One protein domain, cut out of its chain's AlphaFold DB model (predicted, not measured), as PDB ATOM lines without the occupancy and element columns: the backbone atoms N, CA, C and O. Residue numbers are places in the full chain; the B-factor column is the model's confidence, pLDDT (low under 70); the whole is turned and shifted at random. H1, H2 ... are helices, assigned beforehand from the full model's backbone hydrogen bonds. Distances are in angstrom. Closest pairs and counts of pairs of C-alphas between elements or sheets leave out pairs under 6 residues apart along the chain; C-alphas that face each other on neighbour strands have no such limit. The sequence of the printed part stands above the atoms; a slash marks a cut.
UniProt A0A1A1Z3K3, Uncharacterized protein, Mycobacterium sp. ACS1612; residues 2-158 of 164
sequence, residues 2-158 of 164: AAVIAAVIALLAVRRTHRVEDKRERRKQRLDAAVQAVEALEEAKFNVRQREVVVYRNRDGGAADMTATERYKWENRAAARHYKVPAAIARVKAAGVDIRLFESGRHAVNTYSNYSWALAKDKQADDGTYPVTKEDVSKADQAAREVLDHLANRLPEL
ATOM      1  N   ALA A   2     -76.114  29.802  70.562       60.53
ATOM      2  CA  ALA A   2     -75.777  30.025  69.143       60.53
ATOM      3  C   ALA A   2     -74.642  31.051  68.895       60.53
ATOM      4  O   ALA A   2     -73.760  30.803  68.080       60.53
ATOM      5  N   ALA A   3     -74.604  32.155  69.651       61.12
ATOM      6  CA  ALA A   3     -73.566  33.185  69.513       61.12
ATOM      7  C   ALA A   3     -72.149  32.702  69.891       61.12
ATOM      8  O   ALA A   3     -71.169  33.108  69.272       61.12
ATOM      9  N   VAL A   4     -72.034  31.794  70.866       62.88
ATOM     10  CA  VAL A   4     -70.741  31.232  71.302       62.88
ATOM     11  C   VAL A   4     -70.193  30.273  70.245       62.88
ATOM     12  O   VAL A   4     -69.007  30.303  69.930       62.88
ATOM     13  N   ILE A   5     -71.070  29.473  69.633       65.88
ATOM     14  CA  ILE A   5     -70.705  28.550  68.552       65.88
ATOM     15  C   ILE A   5     -70.244  29.331  67.311       65.88
ATOM     16  O   ILE A   5     -69.205  29.010  66.735       65.88
ATOM     17  N   ALA A   6     -70.950  30.405  66.941       67.62
ATOM     18  CA  ALA A   6     -70.561  31.272  65.829       67.62
ATOM     19  C   ALA A   6     -69.196  31.952  66.058       67.62
ATOM     20  O   ALA A   6     -68.365  31.987  65.150       67.62
ATOM     21  N   ALA A   7     -68.927  32.420  67.282       66.56
ATOM     22  CA  ALA A   7     -67.644  33.020  67.642       66.56
ATOM     23  C   ALA A   7     -66.476  32.022  67.529       66.56
ATOM     24  O   ALA A   7     -65.417  32.370  67.013       66.56
ATOM     25  N   VAL A   8     -66.672  30.764  67.942       68.12
ATOM     26  CA  VAL A   8     -65.648  29.709  67.820       68.12
ATOM     27  C   VAL A   8     -65.382  29.351  66.353       68.12
ATOM     28  O   VAL A   8     -64.222  29.212  65.965       68.12
ATOM     29  N   ILE A   9     -66.423  29.254  65.517       70.44
ATOM     30  CA  ILE A   9     -66.275  28.984  64.076       70.44
ATOM     31  C   ILE A   9     -65.518  30.124  63.381       70.44
ATOM     32  O   ILE A   9     -64.597  29.857  62.611       70.44
ATOM     33  N   ALA A  10     -65.843  31.382  63.694       64.62
ATOM     34  CA  ALA A  10     -65.135  32.543  63.156       64.62
ATOM     35  C   ALA A  10     -63.654  32.552  63.574       64.62
ATOM     36  O   ALA A  10     -62.774  32.766  62.743       64.62
ATOM     37  N   LEU A  11     -63.352  32.231  64.836       66.69
ATOM     38  CA  LEU A  11     -61.981  32.188  65.351       66.69
ATOM     39  C   LEU A  11     -61.159  31.044  64.727       66.69
ATOM     40  O   LEU A  11     -59.971  31.206  64.444       66.69
ATOM     41  N   LEU A  12     -61.792  29.899  64.453       66.94
ATOM     42  CA  LEU A  12     -61.182  28.793  63.709       66.94
ATOM     43  C   LEU A  12     -60.961  29.137  62.231       66.94
ATOM     44  O   LEU A  12     -59.918  28.777  61.684       66.94
ATOM     45  N   ALA A  13     -61.897  29.842  61.593       66.00
ATOM     46  CA  ALA A  13     -61.759  30.305  60.214       66.00
ATOM     47  C   ALA A  13     -60.609  31.315  60.076       66.00
ATOM     48  O   ALA A  13     -59.742  31.116  59.230       66.00
ATOM     49  N   VAL A  14     -60.527  32.305  60.973       66.50
ATOM     50  CA  VAL A  14     -59.437  33.300  61.026       66.50
ATOM     51  C   VAL A  14     -58.079  32.639  61.288       66.50
ATOM     52  O   VAL A  14     -57.080  32.952  60.644       66.50
ATOM     53  N   ARG A  15     -58.012  31.653  62.195       66.88
ATOM     54  CA  ARG A  15     -56.774  30.879  62.407       66.88
ATOM     55  C   ARG A  15     -56.380  30.057  61.180       66.88
ATOM     56  O   ARG A  15     -55.189  29.890  60.928       66.88
ATOM     57  N   ARG A  16     -57.348  29.517  60.432       65.56
ATOM     58  CA  ARG A  16     -57.081  28.788  59.183       65.56
ATOM     59  C   ARG A  16     -56.579  29.726  58.090       65.56
ATOM     60  O   ARG A  16     -55.602  29.371  57.442       65.56
ATOM     61  N   THR A  17     -57.178  30.904  57.916       68.06
ATOM     62  CA  THR A  17     -56.729  31.882  56.913       68.06
ATOM     63  C   THR A  17     -55.319  32.381  57.212       68.06
ATOM     64  O   THR A  17     -54.468  32.279  56.333       68.06
ATOM     65  N   HIS A  18     -55.015  32.760  58.459       68.56
ATOM     66  CA  HIS A  18     -53.652  33.153  58.840       68.56
ATOM     67  C   HIS A  18     -52.626  32.037  58.611       68.56
ATOM     68  O   HIS A  18     -51.565  32.277  58.048       68.56
ATOM     69  N   ARG A  19     -52.951  30.782  58.957       72.12
ATOM     70  CA  ARG A  19     -52.055  29.644  58.679       72.12
ATOM     71  C   ARG A  19     -51.815  29.428  57.186       72.12
ATOM     72  O   ARG A  19     -50.721  29.022  56.805       72.12
ATOM     73  N   VAL A  20     -52.827  29.639  56.348       76.50
ATOM     74  CA  VAL A  20     -52.705  29.499  54.889       76.50
ATOM     75  C   VAL A  20     -51.847  30.624  54.309       76.50
ATOM     76  O   VAL A  20     -50.988  30.353  53.468       76.50
ATOM     77  N   GLU A  21     -52.023  31.856  54.785       75.19
ATOM     78  CA  GLU A  21     -51.208  33.013  54.403       75.19
ATOM     79  C   GLU A  21     -49.743  32.837  54.821       75.19
ATOM     80  O   GLU A  21     -48.857  32.952  53.974       75.19
ATOM     81  N   ASP A  22     -49.482  32.422  56.064       79.06
ATOM     82  CA  ASP A  22     -48.131  32.131  56.559       79.06
ATOM     83  C   ASP A  22     -47.455  31.010  55.757       79.06
ATOM     84  O   ASP A  22     -46.275  31.102  55.403       79.06
ATOM     85  N   LYS A  23     -48.193  29.935  55.433       80.50
ATOM     86  CA  LYS A  23     -47.686  28.842  54.585       80.50
ATOM     87  C   LYS A  23     -47.355  29.346  53.175       80.50
ATOM     88  O   LYS A  23     -46.340  28.936  52.608       80.50
ATOM     89  N   ARG A  24     -48.171  30.240  52.607       81.81
ATOM     90  CA  ARG A  24     -47.937  30.837  51.281       81.81
ATOM     91  C   ARG A  24     -46.706  31.741  51.277       81.81
ATOM     92  O   ARG A  24     -45.897  31.633  50.359       81.81
ATOM     93  N   GLU A  25     -46.548  32.575  52.299       83.94
ATOM     94  CA  GLU A  25     -45.416  33.493  52.432       83.94
ATOM     95  C   GLU A  25     -44.097  32.728  52.621       83.94
ATOM     96  O   GLU A  25     -43.135  32.961  51.893       83.94
ATOM     97  N   ARG A  26     -44.072  31.707  53.491       84.06
ATOM     98  CA  ARG A  26     -42.897  30.826  53.641       84.06
ATOM     99  C   ARG A  26     -42.547  30.098  52.349       84.06
ATOM    100  O   ARG A  26     -41.375  29.990  52.000       84.06
ATOM    101  N   ARG A  27     -43.551  29.604  51.618       84.38
ATOM    102  CA  ARG A  27     -43.337  28.955  50.317       84.38
ATOM    103  C   ARG A  27     -42.730  29.926  49.304       84.38
ATOM    104  O   ARG A  27     -41.826  29.538  48.573       84.38
ATOM    105  N   LYS A  28     -43.196  31.176  49.280       86.81
ATOM    106  CA  LYS A  28     -42.636  32.223  48.422       86.81
ATOM    107  C   LYS A  28     -41.178  32.515  48.785       86.81
ATOM    108  O   LYS A  28     -40.330  32.472  47.909       86.81
ATOM    109  N   GLN A  29     -40.866  32.685  50.071       87.56
ATOM    110  CA  GLN A  29     -39.492  32.904  50.544       87.56
ATOM    111  C   GLN A  29     -38.549  31.743  50.187       87.56
ATOM    112  O   GLN A  29     -37.423  31.971  49.747       87.56
ATOM    113  N   ARG A  30     -39.017  30.494  50.329       89.62
ATOM    114  CA  ARG A  30     -38.288  29.290  49.893       89.62
ATOM    115  C   ARG A  30     -38.027  29.301  48.385       89.62
ATOM    116  O   ARG A  30     -36.911  28.995  47.973       89.62
ATOM    117  N   LEU A  31     -39.029  29.666  47.581       89.56
ATOM    118  CA  LEU A  31     -38.906  29.727  46.123       89.56
ATOM    119  C   LEU A  31     -37.926  30.818  45.699       89.56
ATOM    120  O   LEU A  31     -37.021  30.539  44.922       89.56
ATOM    121  N   ASP A  32     -38.064  32.019  46.251       90.38
ATOM    122  CA  ASP A  32     -37.204  33.158  45.932       90.38
ATOM    123  C   ASP A  32     -35.740  32.855  46.286       90.38
ATOM    124  O   ASP A  32     -34.839  33.115  45.489       90.38
ATOM    125  N   ALA A  33     -35.484  32.241  47.449       90.81
ATOM    126  CA  ALA A  33     -34.139  31.822  47.836       90.81
ATOM    127  C   ALA A  33     -33.568  30.755  46.886       90.81
ATOM    128  O   ALA A  33     -32.406  30.840  46.485       90.81
ATOM    129  N   ALA A  34     -34.382  29.761  46.516       90.81
ATOM    130  CA  ALA A  34     -33.995  28.691  45.605       90.81
ATOM    131  C   ALA A  34     -33.683  29.219  44.194       90.81
ATOM    132  O   ALA A  34     -32.647  28.875  43.628       90.81
ATOM    133  N   VAL A  35     -34.523  30.110  43.659       91.00
ATOM    134  CA  VAL A  35     -34.307  30.773  42.362       91.00
ATOM    135  C   VAL A  35     -33.021  31.596  42.383       91.00
ATOM    136  O   VAL A  35     -32.171  31.394  41.521       91.00
ATOM    137  N   GLN A  36     -32.807  32.427  43.410       90.25
ATOM    138  CA  GLN A  36     -31.571  33.212  43.544       90.25
ATOM    139  C   GLN A  36     -30.311  32.336  43.562       90.25
ATOM    140  O   GLN A  36     -29.267  32.736  43.045       90.25
ATOM    141  N   ALA A  37     -30.374  31.151  44.171       91.56
ATOM    142  CA  ALA A  37     -29.245  30.227  44.186       91.56
ATOM    143  C   ALA A  37     -28.988  29.582  42.820       91.56
ATOM    144  O   ALA A  37     -27.824  29.459  42.439       91.56
ATOM    145  N   VAL A  38     -30.034  29.225  42.067       91.75
ATOM    146  CA  VAL A  38     -29.884  28.746  40.683       91.75
ATOM    147  C   VAL A  38     -29.309  29.840  39.791       91.75
ATOM    148  O   VAL A  38     -28.329  29.595  39.094       91.75
ATOM    149  N   GLU A  39     -29.835  31.061  39.870       90.19
ATOM    150  CA  GLU A  39     -29.324  32.206  39.108       90.19
ATOM    151  C   GLU A  39     -27.853  32.495  39.427       90.19
ATOM    152  O   GLU A  39     -27.055  32.710  38.518       90.19
ATOM    153  N   ALA A  40     -27.460  32.438  40.703       90.56
ATOM    154  CA  ALA A  40     -26.065  32.624  41.097       90.56
ATOM    155  C   ALA A  40     -25.147  31.520  40.542       90.56
ATOM    156  O   ALA A  40     -23.999  31.798  40.185       90.56
ATOM    157  N   LEU A  41     -25.625  30.274  40.473       90.62
ATOM    158  CA  LEU A  41     -24.881  29.153  39.895       90.62
ATOM    159  C   LEU A  41     -24.761  29.266  38.367       90.62
ATOM    160  O   LEU A  41     -23.673  29.045  37.831       90.62
ATOM    161  N   GLU A  42     -25.831  29.663  37.679       90.38
ATOM    162  CA  GLU A  42     -25.825  29.930  36.235       90.38
ATOM    163  C   GLU A  42     -24.919  31.116  35.885       90.38
ATOM    164  O   GLU A  42     -24.093  31.023  34.975       90.38
ATOM    165  N   GLU A  43     -24.980  32.208  36.654       89.88
ATOM    166  CA  GLU A  43     -24.074  33.352  36.509       89.88
ATOM    167  C   GLU A  43     -22.613  32.911  36.692       89.88
ATOM    168  O   GLU A  43     -21.737  33.296  35.910       89.88
ATOM    169  N   ALA A  44     -22.328  32.064  37.687       89.31
ATOM    170  CA  ALA A  44     -20.993  31.518  37.906       89.31
ATOM    171  C   ALA A  44     -20.527  30.641  36.728       89.31
ATOM    172  O   ALA A  44     -19.410  30.824  36.242       89.31
ATOM    173  N   LYS A  45     -21.376  29.746  36.209       90.19
ATOM    174  CA  LYS A  45     -21.062  28.924  35.030       90.19
ATOM    175  C   LYS A  45     -20.817  29.778  33.784       90.19
ATOM    176  O   LYS A  45     -19.811  29.588  33.096       90.19
ATOM    177  N   PHE A  46     -21.687  30.749  33.510       88.62
ATOM    178  CA  PHE A  46     -21.524  31.691  32.402       88.62
ATOM    179  C   PHE A  46     -20.183  32.427  32.493       88.62
ATOM    180  O   PHE A  46     -19.448  32.537  31.510       88.62
ATOM    181  N   ASN A  47     -19.818  32.864  33.696       85.69
ATOM    182  CA  ASN A  47     -18.549  33.523  33.974       85.69
ATOM    183  C   ASN A  47     -17.321  32.639  33.704       85.69
ATOM    184  O   ASN A  47     -16.307  33.162  33.223       85.69
ATOM    185  N   VAL A  48     -17.400  31.335  33.993       85.44
ATOM    186  CA  VAL A  48     -16.358  30.356  33.637       85.44
ATOM    187  C   VAL A  48     -16.256  30.219  32.116       85.44
ATOM    188  O   VAL A  48     -15.158  30.310  31.572       85.44
ATOM    189  N   ARG A  49     -17.388  30.115  31.413       85.62
ATOM    190  CA  ARG A  49     -17.417  29.987  29.948       85.62
ATOM    191  C   ARG A  49     -16.865  31.218  29.225       85.62
ATOM    192  O   ARG A  49     -16.097  31.095  28.277       85.62
ATOM    193  N   GLN A  50     -17.177  32.423  29.703       82.06
ATOM    194  CA  GLN A  50     -16.585  33.657  29.167       82.06
ATOM    195  C   GLN A  50     -15.057  33.675  29.314       82.06
ATOM    196  O   GLN A  50     -14.350  34.158  28.431       82.06
ATOM    197  N   ARG A  51     -14.526  33.135  30.419       77.44
ATOM    198  CA  ARG A  51     -13.077  32.987  30.613       77.44
ATOM    199  C   ARG A  51     -12.492  31.961  29.649       77.44
ATOM    200  O   ARG A  51     -11.458  32.231  29.051       77.44
ATOM    201  N   GLU A  52     -13.138  30.810  29.504       78.88
ATOM    202  CA  GLU A  52     -12.715  29.733  28.606       78.88
ATOM    203  C   GLU A  52     -12.504  30.238  27.167       78.88
ATOM    204  O   GLU A  52     -11.446  30.005  26.587       78.88
ATOM    205  N   VAL A  53     -13.440  31.031  26.633       76.62
ATOM    206  CA  VAL A  53     -13.318  31.655  25.299       76.62
ATOM    207  C   VAL A  53     -12.043  32.500  25.173       76.62
ATOM    208  O   VAL A  53     -11.355  32.446  24.154       76.62
ATOM    209  N   VAL A  54     -11.697  33.263  26.213       70.69
ATOM    210  CA  VAL A  54     -10.468  34.073  26.240       70.69
ATOM    211  C   VAL A  54      -9.222  33.187  26.317       70.69
ATOM    212  O   VAL A  54      -8.248  33.442  25.611       70.69
ATOM    213  N   VAL A  55      -9.253  32.128  27.132       70.12
ATOM    214  CA  VAL A  55      -8.149  31.162  27.264       70.12
ATOM    215  C   VAL A  55      -7.876  30.463  25.932       70.12
ATOM    216  O   VAL A  55      -6.724  30.414  25.504       70.12
ATOM    217  N   TYR A  56      -8.913  29.982  25.240       69.88
ATOM    218  CA  TYR A  56      -8.754  29.364  23.921       69.88
ATOM    219  C   TYR A  56      -8.206  30.336  22.890       69.88
ATOM    220  O   TYR A  56      -7.283  29.984  22.162       69.88
ATOM    221  N   ARG A  57      -8.709  31.575  22.864       67.12
ATOM    222  CA  ARG A  57      -8.199  32.602  21.951       67.12
ATOM    223  C   ARG A  57      -6.705  32.862  22.159       67.12
ATOM    224  O   ARG A  57      -5.982  33.004  21.179       67.12
ATOM    225  N   ASN A  58      -6.244  32.915  23.407       64.81
ATOM    226  CA  ASN A  58      -4.830  33.143  23.707       64.81
ATOM    227  C   ASN A  58      -3.964  31.924  23.354       64.81
ATOM    228  O   ASN A  58      -2.874  32.096  22.815       64.81
ATOM    229  N   ARG A  59      -4.465  30.705  23.599       64.62
ATOM    230  CA  ARG A  59      -3.763  29.452  23.286       64.62
ATOM    231  C   ARG A  59      -3.641  29.200  21.781       64.62
ATOM    232  O   ARG A  59      -2.563  28.851  21.317       64.62
ATOM    233  N   ASP A  60      -4.721  29.394  21.025       64.19
ATOM    234  CA  ASP A  60      -4.760  29.111  19.583       64.19
ATOM    235  C   ASP A  60      -4.207  30.288  18.744       64.19
ATOM    236  O   ASP A  60      -3.773  30.099  17.611       64.19
ATOM    237  N   GLY A  61      -4.196  31.510  19.294       56.00
ATOM    238  CA  GLY A  61      -3.737  32.729  18.615       56.00
ATOM    239  C   GLY A  61      -2.241  33.036  18.736       56.00
ATOM    240  O   GLY A  61      -1.815  34.094  18.276       56.00
ATOM    241  N   GLY A  62      -1.447  32.173  19.380       47.34
ATOM    242  CA  GLY A  62       0.000  32.373  19.545       47.34
ATOM    243  C   GLY A  62       0.383  33.581  20.410       47.34
ATOM    244  O   GLY A  62       1.533  34.019  20.382       47.34
ATOM    245  N   ALA A  63      -0.565  34.140  21.171       47.69
ATOM    246  CA  ALA A  63      -0.278  35.213  22.109       47.69
ATOM    247  C   ALA A  63       0.565  34.633  23.250       47.69
ATOM    248  O   ALA A  63       0.098  33.784  24.006       47.69
ATOM    249  N   ALA A  64       1.823  35.074  23.310       47.81
ATOM    250  CA  ALA A  64       2.808  34.670  24.301       47.81
ATOM    251  C   ALA A  64       2.211  34.643  25.714       47.81
ATOM    252  O   ALA A  64       1.465  35.549  26.083       47.81
ATOM    253  N   ASP A  65       2.554  33.583  26.455       54.78
ATOM    254  CA  ASP A  65       2.269  33.331  27.868       54.78
ATOM    255  C   ASP A  65       1.574  34.487  28.600       54.78
ATOM    256  O   ASP A  65       2.188  35.516  28.897       54.78
ATOM    257  N   MET A  66       0.303  34.285  28.965       60.56
ATOM    258  CA  MET A  66      -0.408  35.203  29.854       60.56
ATOM    259  C   MET A  66       0.464  35.470  31.087       60.56
ATOM    260  O   MET A  66       0.778  34.545  31.857       60.56
ATOM    261  N   THR A  67       0.856  36.735  31.260       64.50
ATOM    262  CA  THR A  67       1.816  37.137  32.292       64.50
ATOM    263  C   THR A  67       1.293  36.749  33.678       64.50
ATOM    264  O   THR A  67       0.082  36.707  33.913       64.50
ATOM    265  N   ALA A  68       2.184  36.481  34.639       61.34
ATOM    266  CA  ALA A  68       1.780  36.141  36.011       61.34
ATOM    267  C   ALA A  68       0.840  37.203  36.630       61.34
ATOM    268  O   ALA A  68      -0.083  36.871  37.370       61.34
ATOM    269  N   THR A  69       1.012  38.474  36.254       64.81
ATOM    270  CA  THR A  69       0.162  39.598  36.671       64.81
ATOM    271  C   THR A  69      -1.236  39.552  36.051       64.81
ATOM    272  O   THR A  69      -2.225  39.810  36.739       64.81
ATOM    273  N   GLU A  70      -1.359  39.230  34.762       65.94
ATOM    274  CA  GLU A  70      -2.667  39.036  34.125       65.94
ATOM    275  C   GLU A  70      -3.372  37.812  34.697       65.94
ATOM    276  O   GLU A  70      -4.555  37.889  35.025       65.94
ATOM    277  N   ARG A  71      -2.628  36.729  34.930       63.84
ATOM    278  CA  ARG A  71      -3.113  35.523  35.604       63.84
ATOM    279  C   ARG A  71      -3.696  35.835  36.975       63.84
ATOM    280  O   ARG A  71      -4.846  35.495  37.227       63.84
ATOM    281  N   TYR A  72      -2.958  36.562  37.809       64.38
ATOM    282  CA  TYR A  72      -3.408  36.978  39.136       64.38
ATOM    283  C   TYR A  72      -4.655  37.877  39.082       64.38
ATOM    284  O   TYR A  72      -5.598  37.706  39.856       64.38
ATOM    285  N   LYS A  73      -4.713  38.819  38.129       68.00
ATOM    286  CA  LYS A  73      -5.914  39.643  37.903       68.00
ATOM    287  C   LYS A  73      -7.114  38.783  37.507       68.00
ATOM    288  O   LYS A  73      -8.226  39.056  37.956       68.00
ATOM    289  N   TRP A  74      -6.910  37.753  36.692       64.94
ATOM    290  CA  TRP A  74      -7.969  36.836  36.285       64.94
ATOM    291  C   TRP A  74      -8.405  35.889  37.403       64.94
ATOM    292  O   TRP A  74      -9.605  35.689  37.560       64.94
ATOM    293  N   GLU A  75      -7.485  35.367  38.215       64.06
ATOM    294  CA  GLU A  75      -7.794  34.560  39.405       64.06
ATOM    295  C   GLU A  75      -8.626  35.358  40.412       64.06
ATOM    296  O   GLU A  75      -9.678  34.891  40.848       64.06
ATOM    297  N   ASN A  76      -8.247  36.610  40.677       68.06
ATOM    298  CA  ASN A  76      -9.028  37.497  41.539       68.06
ATOM    299  C   ASN A  76     -10.396  37.848  40.949       68.06
ATOM    300  O   ASN A  76     -11.397  37.836  41.664       68.06
ATOM    301  N   ARG A  77     -10.480  38.110  39.638       65.44
ATOM    302  CA  ARG A  77     -11.774  38.314  38.965       65.44
ATOM    303  C   ARG A  77     -12.636  37.055  38.999       65.44
ATOM    304  O   ARG A  77     -13.846  37.179  39.112       65.44
ATOM    305  N   ALA A  78     -12.048  35.863  38.900       60.75
ATOM    306  CA  ALA A  78     -12.768  34.599  38.995       60.75
ATOM    307  C   ALA A  78     -13.296  34.372  40.418       60.75
ATOM    308  O   ALA A  78     -14.488  34.139  40.583       60.75
ATOM    309  N   ALA A  79     -12.475  34.548  41.453       61.47
ATOM    310  CA  ALA A  79     -12.939  34.500  42.842       61.47
ATOM    311  C   ALA A  79     -14.078  35.510  43.097       61.47
ATOM    312  O   ALA A  79     -15.111  35.167  43.673       61.47
ATOM    313  N   ALA A  80     -13.949  36.723  42.549       64.44
ATOM    314  CA  ALA A  80     -14.978  37.757  42.601       64.44
ATOM    315  C   ALA A  80     -16.222  37.466  41.741       64.44
ATOM    316  O   ALA A  80     -17.213  38.162  41.893       64.44
ATOM    317  N   ARG A  81     -16.217  36.470  40.848       63.41
ATOM    318  CA  ARG A  81     -17.393  36.064  40.047       63.41
ATOM    319  C   ARG A  81     -18.219  34.978  40.732       63.41
ATOM    320  O   ARG A  81     -19.421  34.899  40.517       63.41
ATOM    321  N   HIS A  82     -17.595  34.177  41.593       70.25
ATOM    322  CA  HIS A  82     -18.263  33.105  42.339       70.25
ATOM    323  C   HIS A  82     -18.772  33.568  43.721       70.25
ATOM    324  O   HIS A  82     -19.418  32.795  44.425       70.25
ATOM    325  N   TYR A  83     -18.521  34.824  44.118       75.94
ATOM    326  CA  TYR A  83     -18.805  35.331  45.471       75.94
ATOM    327  C   TYR A  83     -20.284  35.261  45.887       75.94
ATOM    328  O   TYR A  83     -20.581  35.142  47.076       75.94
ATOM    329  N   LYS A  84     -21.217  35.317  44.926       85.06
ATOM    330  CA  LYS A  84     -22.661  35.248  45.201       85.06
ATOM    331  C   LYS A  84     -23.121  33.838  45.567       85.06
ATOM    332  O   LYS A  84     -24.075  33.707  46.327       85.06
ATOM    333  N   VAL A  85     -22.446  32.796  45.069       89.81
ATOM    334  CA  VAL A  85     -22.883  31.397  45.223       89.81
ATOM    335  C   VAL A  85     -22.946  30.975  46.700       89.81
ATOM    336  O   VAL A  85     -24.007  30.516  47.121       89.81
ATOM    337  N   PRO A  86     -21.904  31.177  47.539       89.88
ATOM    338  CA  PRO A  86     -21.982  30.825  48.958       89.88
ATOM    339  C   PRO A  86     -23.103  31.561  49.701       89.88
ATOM    340  O   PRO A  86     -23.810  30.960  50.507       89.88
ATOM    341  N   ALA A  87     -23.294  32.850  49.409       89.94
ATOM    342  CA  ALA A  87     -24.340  33.653  50.034       89.94
ATOM    343  C   ALA A  87     -25.745  33.188  49.621       89.94
ATOM    344  O   ALA A  87     -26.637  33.103  50.464       89.94
ATOM    345  N   ALA A  88     -25.949  32.853  48.345       91.06
ATOM    346  CA  ALA A  88     -27.232  32.368  47.849       91.06
ATOM    347  C   ALA A  88     -27.579  30.984  48.423       91.06
ATOM    348  O   ALA A  88     -28.689  30.787  48.911       91.06
ATOM    349  N   ILE A  89     -26.616  30.056  48.490       92.56
ATOM    350  CA  ILE A  89     -26.817  28.741  49.128       92.56
ATOM    351  C   ILE A  89     -27.104  28.890  50.629       92.56
ATOM    352  O   ILE A  89     -27.974  28.204  51.169       92.56
ATOM    353  N   ALA A  90     -26.440  29.824  51.314       91.88
ATOM    354  CA  ALA A  90     -26.745  30.121  52.712       91.88
ATOM    355  C   ALA A  90     -28.188  30.627  52.900       91.88
ATOM    356  O   ALA A  90     -28.840  30.244  53.871       91.88
ATOM    357  N   ARG A  91     -28.721  31.425  51.960       90.56
ATOM    358  CA  ARG A  91     -30.134  31.853  51.976       90.56
ATOM    359  C   ARG A  91     -31.097  30.687  51.767       90.56
ATOM    360  O   ARG A  91     -32.088  30.609  52.482       90.56
ATOM    361  N   VAL A  92     -30.788  29.758  50.861       91.69
ATOM    362  CA  VAL A  92     -31.567  28.516  50.670       91.69
ATOM    363  C   VAL A  92     -31.613  27.704  51.964       91.69
ATOM    364  O   VAL A  92     -32.691  27.309  52.412       91.69
ATOM    365  N   LYS A  93     -30.456  27.533  52.616       92.00
ATOM    366  CA  LYS A  93     -30.359  26.858  53.916       92.00
ATOM    367  C   LYS A  93     -31.214  27.554  54.976       92.00
ATOM    368  O   LYS A  93     -31.949  26.890  55.699       92.00
ATOM    369  N   ALA A  94     -31.132  28.882  55.060       90.38
ATOM    370  CA  ALA A  94     -31.904  29.680  56.011       90.38
ATOM    371  C   ALA A  94     -33.420  29.614  55.747       90.38
ATOM    372  O   ALA A  94     -34.204  29.647  56.690       90.38
ATOM    373  N   ALA A  95     -33.835  29.459  54.485       87.88
ATOM    374  CA  ALA A  95     -35.232  29.257  54.105       87.88
ATOM    375  C   ALA A  95     -35.759  27.836  54.416       87.88
ATOM    376  O   ALA A  95     -36.955  27.570  54.267       87.88
ATOM    377  N   GLY A  96     -34.892  26.923  54.873       86.19
ATOM    378  CA  GLY A  96     -35.249  25.547  55.222       86.19
ATOM    379  C   GLY A  96     -35.423  24.624  54.014       86.19
ATOM    380  O   GLY A  96     -36.145  23.636  54.109       86.19
ATOM    381  N   VAL A  97     -34.799  24.950  52.881       87.94
ATOM    382  CA  VAL A  97     -34.770  24.102  51.680       87.94
ATOM    383  C   VAL A  97     -33.553  23.170  51.743       87.94
ATOM    384  O   VAL A  97     -32.483  23.576  52.202       87.94
ATOM    385  N   ASP A  98     -33.695  21.921  51.279       88.69
ATOM    386  CA  ASP A  98     -32.566  20.983  51.184       88.69
ATOM    387  C   ASP A  98     -31.506  21.525  50.210       88.69
ATOM    388  O   ASP A  98     -31.764  21.749  49.026       88.69
ATOM    389  N   ILE A  99     -30.291  21.728  50.722       91.75
ATOM    390  CA  ILE A  99     -29.183  22.319  49.972       91.75
ATOM    391  C   ILE A  99     -28.383  21.311  49.144       91.75
ATOM    392  O   ILE A  99     -27.512  21.729  48.385       91.75
ATOM    393  N   ARG A 100     -28.632  19.999  49.259       91.81
ATOM    394  CA  ARG A 100     -27.785  18.969  48.623       91.81
ATOM    395  C   ARG A 100     -27.647  19.144  47.112       91.81
ATOM    396  O   ARG A 100     -26.538  19.055  46.589       91.81
ATOM    397  N   LEU A 101     -28.743  19.444  46.414       89.69
ATOM    398  CA  LEU A 101     -28.699  19.687  44.968       89.69
ATOM    399  C   LEU A 101     -27.976  20.999  44.618       89.69
ATOM    400  O   LEU A 101     -27.271  21.057  43.615       89.69
ATOM    401  N   PHE A 102     -28.077  22.027  45.466       92.25
ATOM    402  CA  PHE A 102     -27.369  23.294  45.273       92.25
ATOM    403  C   PHE A 102     -25.858  23.155  45.502       92.25
ATOM    404  O   PHE A 102     -25.066  23.701  44.736       92.25
ATOM    405  N   GLU A 103     -25.443  22.387  46.513       92.50
ATOM    406  CA  GLU A 103     -24.028  22.065  46.747       92.50
ATOM    407  C   GLU A 103     -23.460  21.179  45.630       92.50
ATOM    408  O   GLU A 103     -22.319  21.384  45.215       92.50
ATOM    409  N   SER A 104     -24.260  20.262  45.071       92.38
ATOM    410  CA  SER A 104     -23.886  19.506  43.867       92.38
ATOM    411  C   SER A 104     -23.652  20.435  42.668       92.38
ATOM    412  O   SER A 104     -22.601  20.371  42.029       92.38
ATOM    413  N   GLY A 105     -24.570  21.380  42.418       91.50
ATOM    414  CA  GLY A 105     -24.408  22.399  41.375       91.50
ATOM    415  C   GLY A 105     -23.152  23.248  41.577       91.50
ATOM    416  O   GLY A 105     -22.359  23.425  40.652       91.50
ATOM    417  N   ARG A 106     -22.901  23.704  42.808       92.50
ATOM    418  CA  ARG A 106     -21.669  24.423  43.164       92.50
ATOM    419  C   ARG A 106     -20.423  23.585  42.895       92.50
ATOM    420  O   ARG A 106     -19.447  24.107  42.360       92.50
ATOM    421  N   HIS A 107     -20.431  22.313  43.282       91.81
ATOM    422  CA  HIS A 107     -19.306  21.412  43.066       91.81
ATOM    423  C   HIS A 107     -19.025  21.210  41.572       91.81
ATOM    424  O   HIS A 107     -17.869  21.306  41.155       91.81
ATOM    425  N   ALA A 108     -20.063  21.022  40.755       92.38
ATOM    426  CA  ALA A 108     -19.924  20.872  39.310       92.38
ATOM    427  C   ALA A 108     -19.361  22.147  38.650       92.38
ATOM    428  O   ALA A 108     -18.391  22.076  37.896       92.38
ATOM    429  N   VAL A 109     -19.877  23.329  39.011       90.44
ATOM    430  CA  VAL A 109     -19.361  24.621  38.514       90.44
ATOM    431  C   VAL A 109     -17.914  24.867  38.955       90.44
ATOM    432  O   VAL A 109     -17.100  25.359  38.172       90.44
ATOM    433  N   ASN A 110     -17.554  24.507  40.189       88.81
ATOM    434  CA  ASN A 110     -16.172  24.606  40.665       88.81
ATOM    435  C   ASN A 110     -15.242  23.643  39.923       88.81
ATOM    436  O   ASN A 110     -14.131  24.028  39.569       88.81
ATOM    437  N   THR A 111     -15.699  22.422  39.652       89.69
ATOM    438  CA  THR A 111     -14.950  21.428  38.877       89.69
ATOM    439  C   THR A 111     -14.681  21.948  37.470       89.69
ATOM    440  O   THR A 111     -13.525  22.011  37.055       89.69
ATOM    441  N   TYR A 112     -15.712  22.444  36.783       89.94
ATOM    442  CA  TYR A 112     -15.560  23.103  35.488       89.94
ATOM    443  C   TYR A 112     -14.582  24.287  35.547       89.94
ATOM    444  O   TYR A 112     -13.665  24.392  34.728       89.94
ATOM    445  N   SER A 113     -14.700  25.140  36.569       85.62
ATOM    446  CA  SER A 113     -13.769  26.253  36.769       85.62
ATOM    447  C   SER A 113     -12.324  25.778  36.954       85.62
ATOM    448  O   SER A 113     -11.415  26.392  36.396       85.62
ATOM    449  N   ASN A 114     -12.096  24.686  37.680       84.00
ATOM    450  CA  ASN A 114     -10.762  24.137  37.908       84.00
ATOM    451  C   ASN A 114     -10.156  23.557  36.628       84.00
ATOM    452  O   ASN A 114      -9.013  23.882  36.316       84.00
ATOM    453  N   TYR A 115     -10.917  22.781  35.849       85.44
ATOM    454  CA  TYR A 115     -10.451  22.249  34.564       85.44
ATOM    455  C   TYR A 115     -10.102  23.366  33.579       85.44
ATOM    456  O   TYR A 115      -9.020  23.370  32.998       85.44
ATOM    457  N   SER A 116     -10.964  24.377  33.447       81.62
ATOM    458  CA  SER A 116     -10.678  25.517  32.569       81.62
ATOM    459  C   SER A 116      -9.460  26.336  33.048       81.62
ATOM    460  O   SER A 116      -8.747  26.906  32.222       81.62
ATOM    461  N   TRP A 117      -9.166  26.364  34.355       76.00
ATOM    462  CA  TRP A 117      -7.929  26.952  34.881       76.00
ATOM    463  C   TRP A 117      -6.693  26.103  34.608       76.00
ATOM    464  O   TRP A 117      -5.659  26.657  34.242       76.00
ATOM    465  N   ALA A 118      -6.787  24.791  34.805       78.12
ATOM    466  CA  ALA A 118      -5.697  23.864  34.540       78.12
ATOM    467  C   ALA A 118      -5.280  23.948  33.068       78.12
ATOM    468  O   ALA A 118      -4.116  24.199  32.785       78.12
ATOM    469  N   LEU A 119      -6.254  23.945  32.153       77.12
ATOM    470  CA  LEU A 119      -6.029  24.153  30.724       77.12
ATOM    471  C   LEU A 119      -5.306  25.480  30.405       77.12
ATOM    472  O   LEU A 119      -4.506  25.538  29.471       77.12
ATOM    473  N   ALA A 120      -5.594  26.552  31.153       69.94
ATOM    474  CA  ALA A 120      -4.962  27.864  30.982       69.94
ATOM    475  C   ALA A 120      -3.537  27.936  31.555       69.94
ATOM    476  O   ALA A 120      -2.755  28.797  31.157       69.94
ATOM    477  N   LYS A 121      -3.228  27.086  32.540       66.38
ATOM    478  CA  LYS A 121      -1.919  27.003  33.204       66.38
ATOM    479  C   LYS A 121      -1.001  25.976  32.555       66.38
ATOM    480  O   LYS A 121       0.189  25.973  32.866       66.38
ATOM    481  N   ASP A 122      -1.560  25.118  31.712       65.50
ATOM    482  CA  ASP A 122      -0.890  23.915  31.273       65.50
ATOM    483  C   ASP A 122       0.289  24.224  30.363       65.50
ATOM    484  O   ASP A 122       0.139  24.721  29.242       65.50
ATOM    485  N   LYS A 123       1.479  23.904  30.867       58.12
ATOM    486  CA  LYS A 123       2.649  23.713  30.026       58.12
ATOM    487  C   LYS A 123       2.579  22.290  29.504       58.12
ATOM    488  O   LYS A 123       2.202  21.381  30.235       58.12
ATOM    489  N   GLN A 124       2.922  22.124  28.237       58.16
ATOM    490  CA  GLN A 124       3.078  20.799  27.662       58.16
ATOM    491  C   GLN A 124       4.084  20.019  28.522       58.16
ATOM    492  O   GLN A 124       5.145  20.556  28.847       58.16
ATOM    493  N   ALA A 125       3.716  18.816  28.956       62.66
ATOM    494  CA  ALA A 125       4.615  17.929  29.677       62.66
ATOM    495  C   ALA A 125       5.779  17.507  28.763       62.66
ATOM    496  O   ALA A 125       5.688  17.614  27.536       62.66
ATOM    497  N   ASP A 126       6.871  17.016  29.351       62.84
ATOM    498  CA  ASP A 126       8.079  16.620  28.607       62.84
ATOM    499  C   ASP A 126       7.811  15.505  27.574       62.84
ATOM    500  O   ASP A 126       8.556  15.355  26.608       62.84
ATOM    501  N   ASP A 127       6.720  14.747  27.739       71.12
ATOM    502  CA  ASP A 127       6.247  13.711  26.813       71.12
ATOM    503  C   ASP A 127       5.318  14.239  25.699       71.12
ATOM    504  O   ASP A 127       4.780  13.468  24.904       71.12
ATOM    505  N   GLY A 128       5.113  15.557  25.628       61.25
ATOM    506  CA  GLY A 128       4.245  16.201  24.649       61.25
ATOM    507  C   GLY A 128       2.758  16.210  25.016       61.25
ATOM    508  O   GLY A 128       1.965  16.772  24.251       61.25
ATOM    509  N   THR A 129       2.357  15.632  26.153       63.47
ATOM    510  CA  THR A 129       0.956  15.589  26.592       63.47
ATOM    511  C   THR A 129       0.560  16.821  27.408       63.47
ATOM    512  O   THR A 129       1.395  17.551  27.938       63.47
ATOM    513  N   TYR A 130      -0.745  17.084  27.486       64.44
ATOM    514  CA  TYR A 130      -1.314  18.087  28.385       64.44
ATOM    515  C   TYR A 130      -2.117  17.353  29.461       64.44
ATOM    516  O   TYR A 130      -3.006  16.581  29.089       64.44
ATOM    517  N   PRO A 131      -1.851  17.554  30.764       73.25
ATOM    518  CA  PRO A 131      -2.611  16.895  31.823       73.25
ATOM    519  C   PRO A 131      -4.086  17.318  31.870       73.25
ATOM    520  O   PRO A 131      -4.890  16.591  32.450       73.25
ATOM    521  N   VAL A 132      -4.468  18.440  31.247       82.25
ATOM    522  CA  VAL A 132      -5.873  18.765  30.970       82.25
ATOM    523  C   VAL A 132      -6.081  19.124  29.500       82.25
ATOM    524  O   VAL A 132      -5.446  20.025  28.947       82.25
ATOM    525  N   THR A 133      -7.034  18.448  28.862       84.12
ATOM    526  CA  THR A 133      -7.382  18.651  27.451       84.12
ATOM    527  C   THR A 133      -8.627  19.531  27.278       84.12
ATOM    528  O   THR A 133      -9.399  19.753  28.213       84.12
ATOM    529  N   LYS A 134      -8.866  20.026  26.049       84.00
ATOM    530  CA  LYS A 134     -10.121  20.732  25.708       84.00
ATOM    531  C   LYS A 134     -11.350  19.827  25.913       84.00
ATOM    532  O   LYS A 134     -12.425  20.312  26.260       84.00
ATOM    533  N   GLU A 135     -11.187  18.516  25.726       89.12
ATOM    534  CA  GLU A 135     -12.248  17.530  25.934       89.12
ATOM    535  C   GLU A 135     -12.633  17.415  27.416       89.12
ATOM    536  O   GLU A 135     -13.820  17.389  27.736       89.12
ATOM    537  N   ASP A 136     -11.658  17.430  28.329       89.69
ATOM    538  CA  ASP A 136     -11.918  17.394  29.776       89.69
ATOM    539  C   ASP A 136     -12.695  18.629  30.245       89.69
ATOM    540  O   ASP A 136     -13.646  18.524  31.023       89.69
ATOM    541  N   VAL A 137     -12.339  19.807  29.717       88.31
ATOM    542  CA  VAL A 137     -13.064  21.057  29.985       88.31
ATOM    543  C   VAL A 137     -14.500  20.978  29.461       88.31
ATOM    544  O   VAL A 137     -15.432  21.331  30.184       88.31
ATOM    545  N   SER A 138     -14.698  20.455  28.245       91.06
ATOM    546  CA  SER A 138     -16.030  20.283  27.654       91.06
ATOM    547  C   SER A 138     -16.898  19.293  28.436       91.06
ATOM    548  O   SER A 138     -18.074  19.575  28.677       91.06
ATOM    549  N   LYS A 139     -16.330  18.172  28.903       94.50
ATOM    550  CA  LYS A 139     -17.023  17.216  29.784       94.50
ATOM    551  C   LYS A 139     -17.443  17.870  31.099       94.50
ATOM    552  O   LYS A 139     -18.558  17.639  31.565       94.50
ATOM    553  N   ALA A 140     -16.587  18.708  31.680       92.25
ATOM    554  CA  ALA A 140     -16.906  19.414  32.915       92.25
ATOM    555  C   ALA A 140     -17.995  20.493  32.727       92.25
ATOM    556  O   ALA A 140     -18.865  20.615  33.591       92.25
ATOM    557  N   ASP A 141     -18.005  21.235  31.608       93.81
ATOM    558  CA  ASP A 141     -19.103  22.167  31.269       93.81
ATOM    559  C   ASP A 141     -20.432  21.421  31.091       93.81
ATOM    560  O   ASP A 141     -21.461  21.832  31.634       93.81
ATOM    561  N   GLN A 142     -20.405  20.289  30.381       95.06
ATOM    562  CA  GLN A 142     -21.581  19.448  30.164       95.06
ATOM    563  C   GLN A 142     -22.127  18.894  31.489       95.06
ATOM    564  O   GLN A 142     -23.321  19.019  31.754       95.06
ATOM    565  N   ALA A 143     -21.267  18.377  32.369       93.56
ATOM    566  CA  ALA A 143     -21.679  17.910  33.691       93.56
ATOM    567  C   ALA A 143     -22.270  19.047  34.547       93.56
ATOM    568  O   ALA A 143     -23.305  18.876  35.191       93.56
ATOM    569  N   ALA A 144     -21.655  20.237  34.527       91.69
ATOM    570  CA  ALA A 144     -22.200  21.408  35.212       91.69
ATOM    571  C   ALA A 144     -23.571  21.807  34.652       91.69
ATOM    572  O   ALA A 144     -24.473  22.129  35.419       91.69
ATOM    573  N   ARG A 145     -23.759  21.746  33.330       93.69
ATOM    574  CA  ARG A 145     -25.058  21.972  32.689       93.69
ATOM    575  C   ARG A 145     -26.113  20.980  33.155       93.69
ATOM    576  O   ARG A 145     -27.172  21.415  33.576       93.69
ATOM    577  N   GLU A 146     -25.826  19.687  33.107       94.75
ATOM    578  CA  GLU A 146     -26.794  18.648  33.464       94.75
ATOM    579  C   GLU A 146     -27.259  18.773  34.917       94.75
ATOM    580  O   GLU A 146     -28.451  18.653  35.203       94.75
ATOM    581  N   VAL A 147     -26.340  19.084  35.836       91.94
ATOM    582  CA  VAL A 147     -26.685  19.303  37.246       91.94
ATOM    583  C   VAL A 147     -27.555  20.550  37.426       91.94
ATOM    584  O   VAL A 147     -28.507  20.505  38.206       91.94
ATOM    585  N   LEU A 148     -27.268  21.648  36.719       90.19
ATOM    586  CA  LEU A 148     -28.070  22.873  36.809       90.19
ATOM    587  C   LEU A 148     -29.441  22.729  36.139       90.19
ATOM    588  O   LEU A 148     -30.437  23.134  36.736       90.19
ATOM    589  N   ASP A 149     -29.522  22.065  34.985       91.25
ATOM    590  CA  ASP A 149     -30.787  21.736  34.319       91.25
ATOM    591  C   ASP A 149     -31.645  20.836  35.230       91.25
ATOM    592  O   ASP A 149     -32.842  21.072  35.421       91.25
ATOM    593  N   HIS A 150     -31.035  19.831  35.869       90.44
ATOM    594  CA  HIS A 150     -31.718  18.986  36.848       90.44
ATOM    595  C   HIS A 150     -32.202  19.786  38.067       90.44
ATOM    596  O   HIS A 150     -33.343  19.620  38.500       90.44
ATOM    597  N   LEU A 151     -31.361  20.670  38.609       87.69
ATOM    598  CA  LEU A 151     -31.705  21.533  39.739       87.69
ATOM    599  C   LEU A 151     -32.881  22.462  39.397       87.69
ATOM    600  O   LEU A 151     -33.835  22.534  40.172       87.69
ATOM    601  N   ALA A 152     -32.850  23.111  38.232       86.50
ATOM    602  CA  ALA A 152     -33.906  24.003  37.760       86.50
ATOM    603  C   ALA A 152     -35.245  23.267  37.594       86.50
ATOM    604  O   ALA A 152     -36.278  23.741  38.068       86.50
ATOM    605  N   ASN A 153     -35.223  22.064  37.011       88.38
ATOM    606  CA  ASN A 153     -36.423  21.239  36.839       88.38
ATOM    607  C   ASN A 153     -37.026  20.771  38.171       88.38
ATOM    608  O   ASN A 153     -38.237  20.573  38.271       88.38
ATOM    609  N   ARG A 154     -36.201  20.617  39.215       87.12
ATOM    610  CA  ARG A 154     -36.638  20.170  40.546       87.12
ATOM    611  C   ARG A 154     -36.958  21.294  41.525       87.12
ATOM    612  O   ARG A 154     -37.473  21.006  42.607       87.12
ATOM    613  N   LEU A 155     -36.742  22.560  41.157       82.75
ATOM    614  CA  LEU A 155     -37.091  23.723  41.985       82.75
ATOM    615  C   LEU A 155     -38.507  23.643  42.593       82.75
ATOM    616  O   LEU A 155     -38.637  23.864  43.799       82.75
ATOM    617  N   PRO A 156     -39.571  23.274  41.847       81.62
ATOM    618  CA  PRO A 156     -40.918  23.195  42.414       81.62
ATOM    619  C   PRO A 156     -41.077  22.114  43.491       81.62
ATOM    620  O   PRO A 156     -41.909  22.260  44.387       81.62
ATOM    621  N   GLU A 157     -40.301  21.029  43.411       83.38
ATOM    622  CA  GLU A 157     -40.327  19.919  44.369       83.38
ATOM    623  C   GLU A 157     -39.595  20.263  45.662       83.38
ATOM    624  O   GLU A 157     -40.063  19.920  46.745       83.38
ATOM    625  N   LEU A 158     -38.477  20.983  45.546       74.69
ATOM    626  CA  LEU A 158     -37.633  21.403  46.667       74.69
ATOM    627  C   LEU A 158     -38.313  22.437  47.575       74.69
ATOM    628  O   LEU A 158     -37.890  22.653  48.707       74.69
TER     629      LEU A 158
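AT A GLANCE: This is residues 2 to 158 of the 164 residues of an uncharacterized protein of Mycobacterium sp. ACS1612 (UniProt A0A1A1Z3K3). One very long helix, H1, makes the rod's length; H3 and the H4-H5 hairpin pack along its later part, with H2 beyond H3, while residues 2 to 25 stick out. The printed part has 157 residues with five named helices, in the order H1 to H5 along the chain, which make an all-helix bundle. It is extended, radius of gyration of the C-alphas 23.7 A, spanning 93 by 27 by 20 A.

HOW THE PARTS SIT: H1, residues 2 to 60, touches H2, residues 68 to 82, with residues 40 to 48 alone; the closest C-alphas, Ala 44 and His 82, are 5.4 A apart. H3, residues 84 to 94, runs opposite ways to H1 at a shallow tilt of 22 degrees; C-alphas 37 and 88 are closest, 4.7 A. H4, residues 100 to 121, and H5, residues 134 to 158, form a hairpin; C-alphas 112 and 140 are closest, 4.7 A. Every O i to N i+4 pair is within hydrogen-bond range in H2, H3 and H4; in H1 54 of 55, in H5 19 of 21.

IN THESE COORDINATES: H1 spans 86.6 A from its first to its last C-alpha and begins at C-alpha 2 (-75.777, 30.025, 69.143); H5 spans 34.6 A and ends at C-alpha 158 (-37.633, 21.403, 46.667).

THE WHOLE: The printed part has no cut. The H4 to H5 link is long. Among others, residues 56 to 81 have pLDDT under 70.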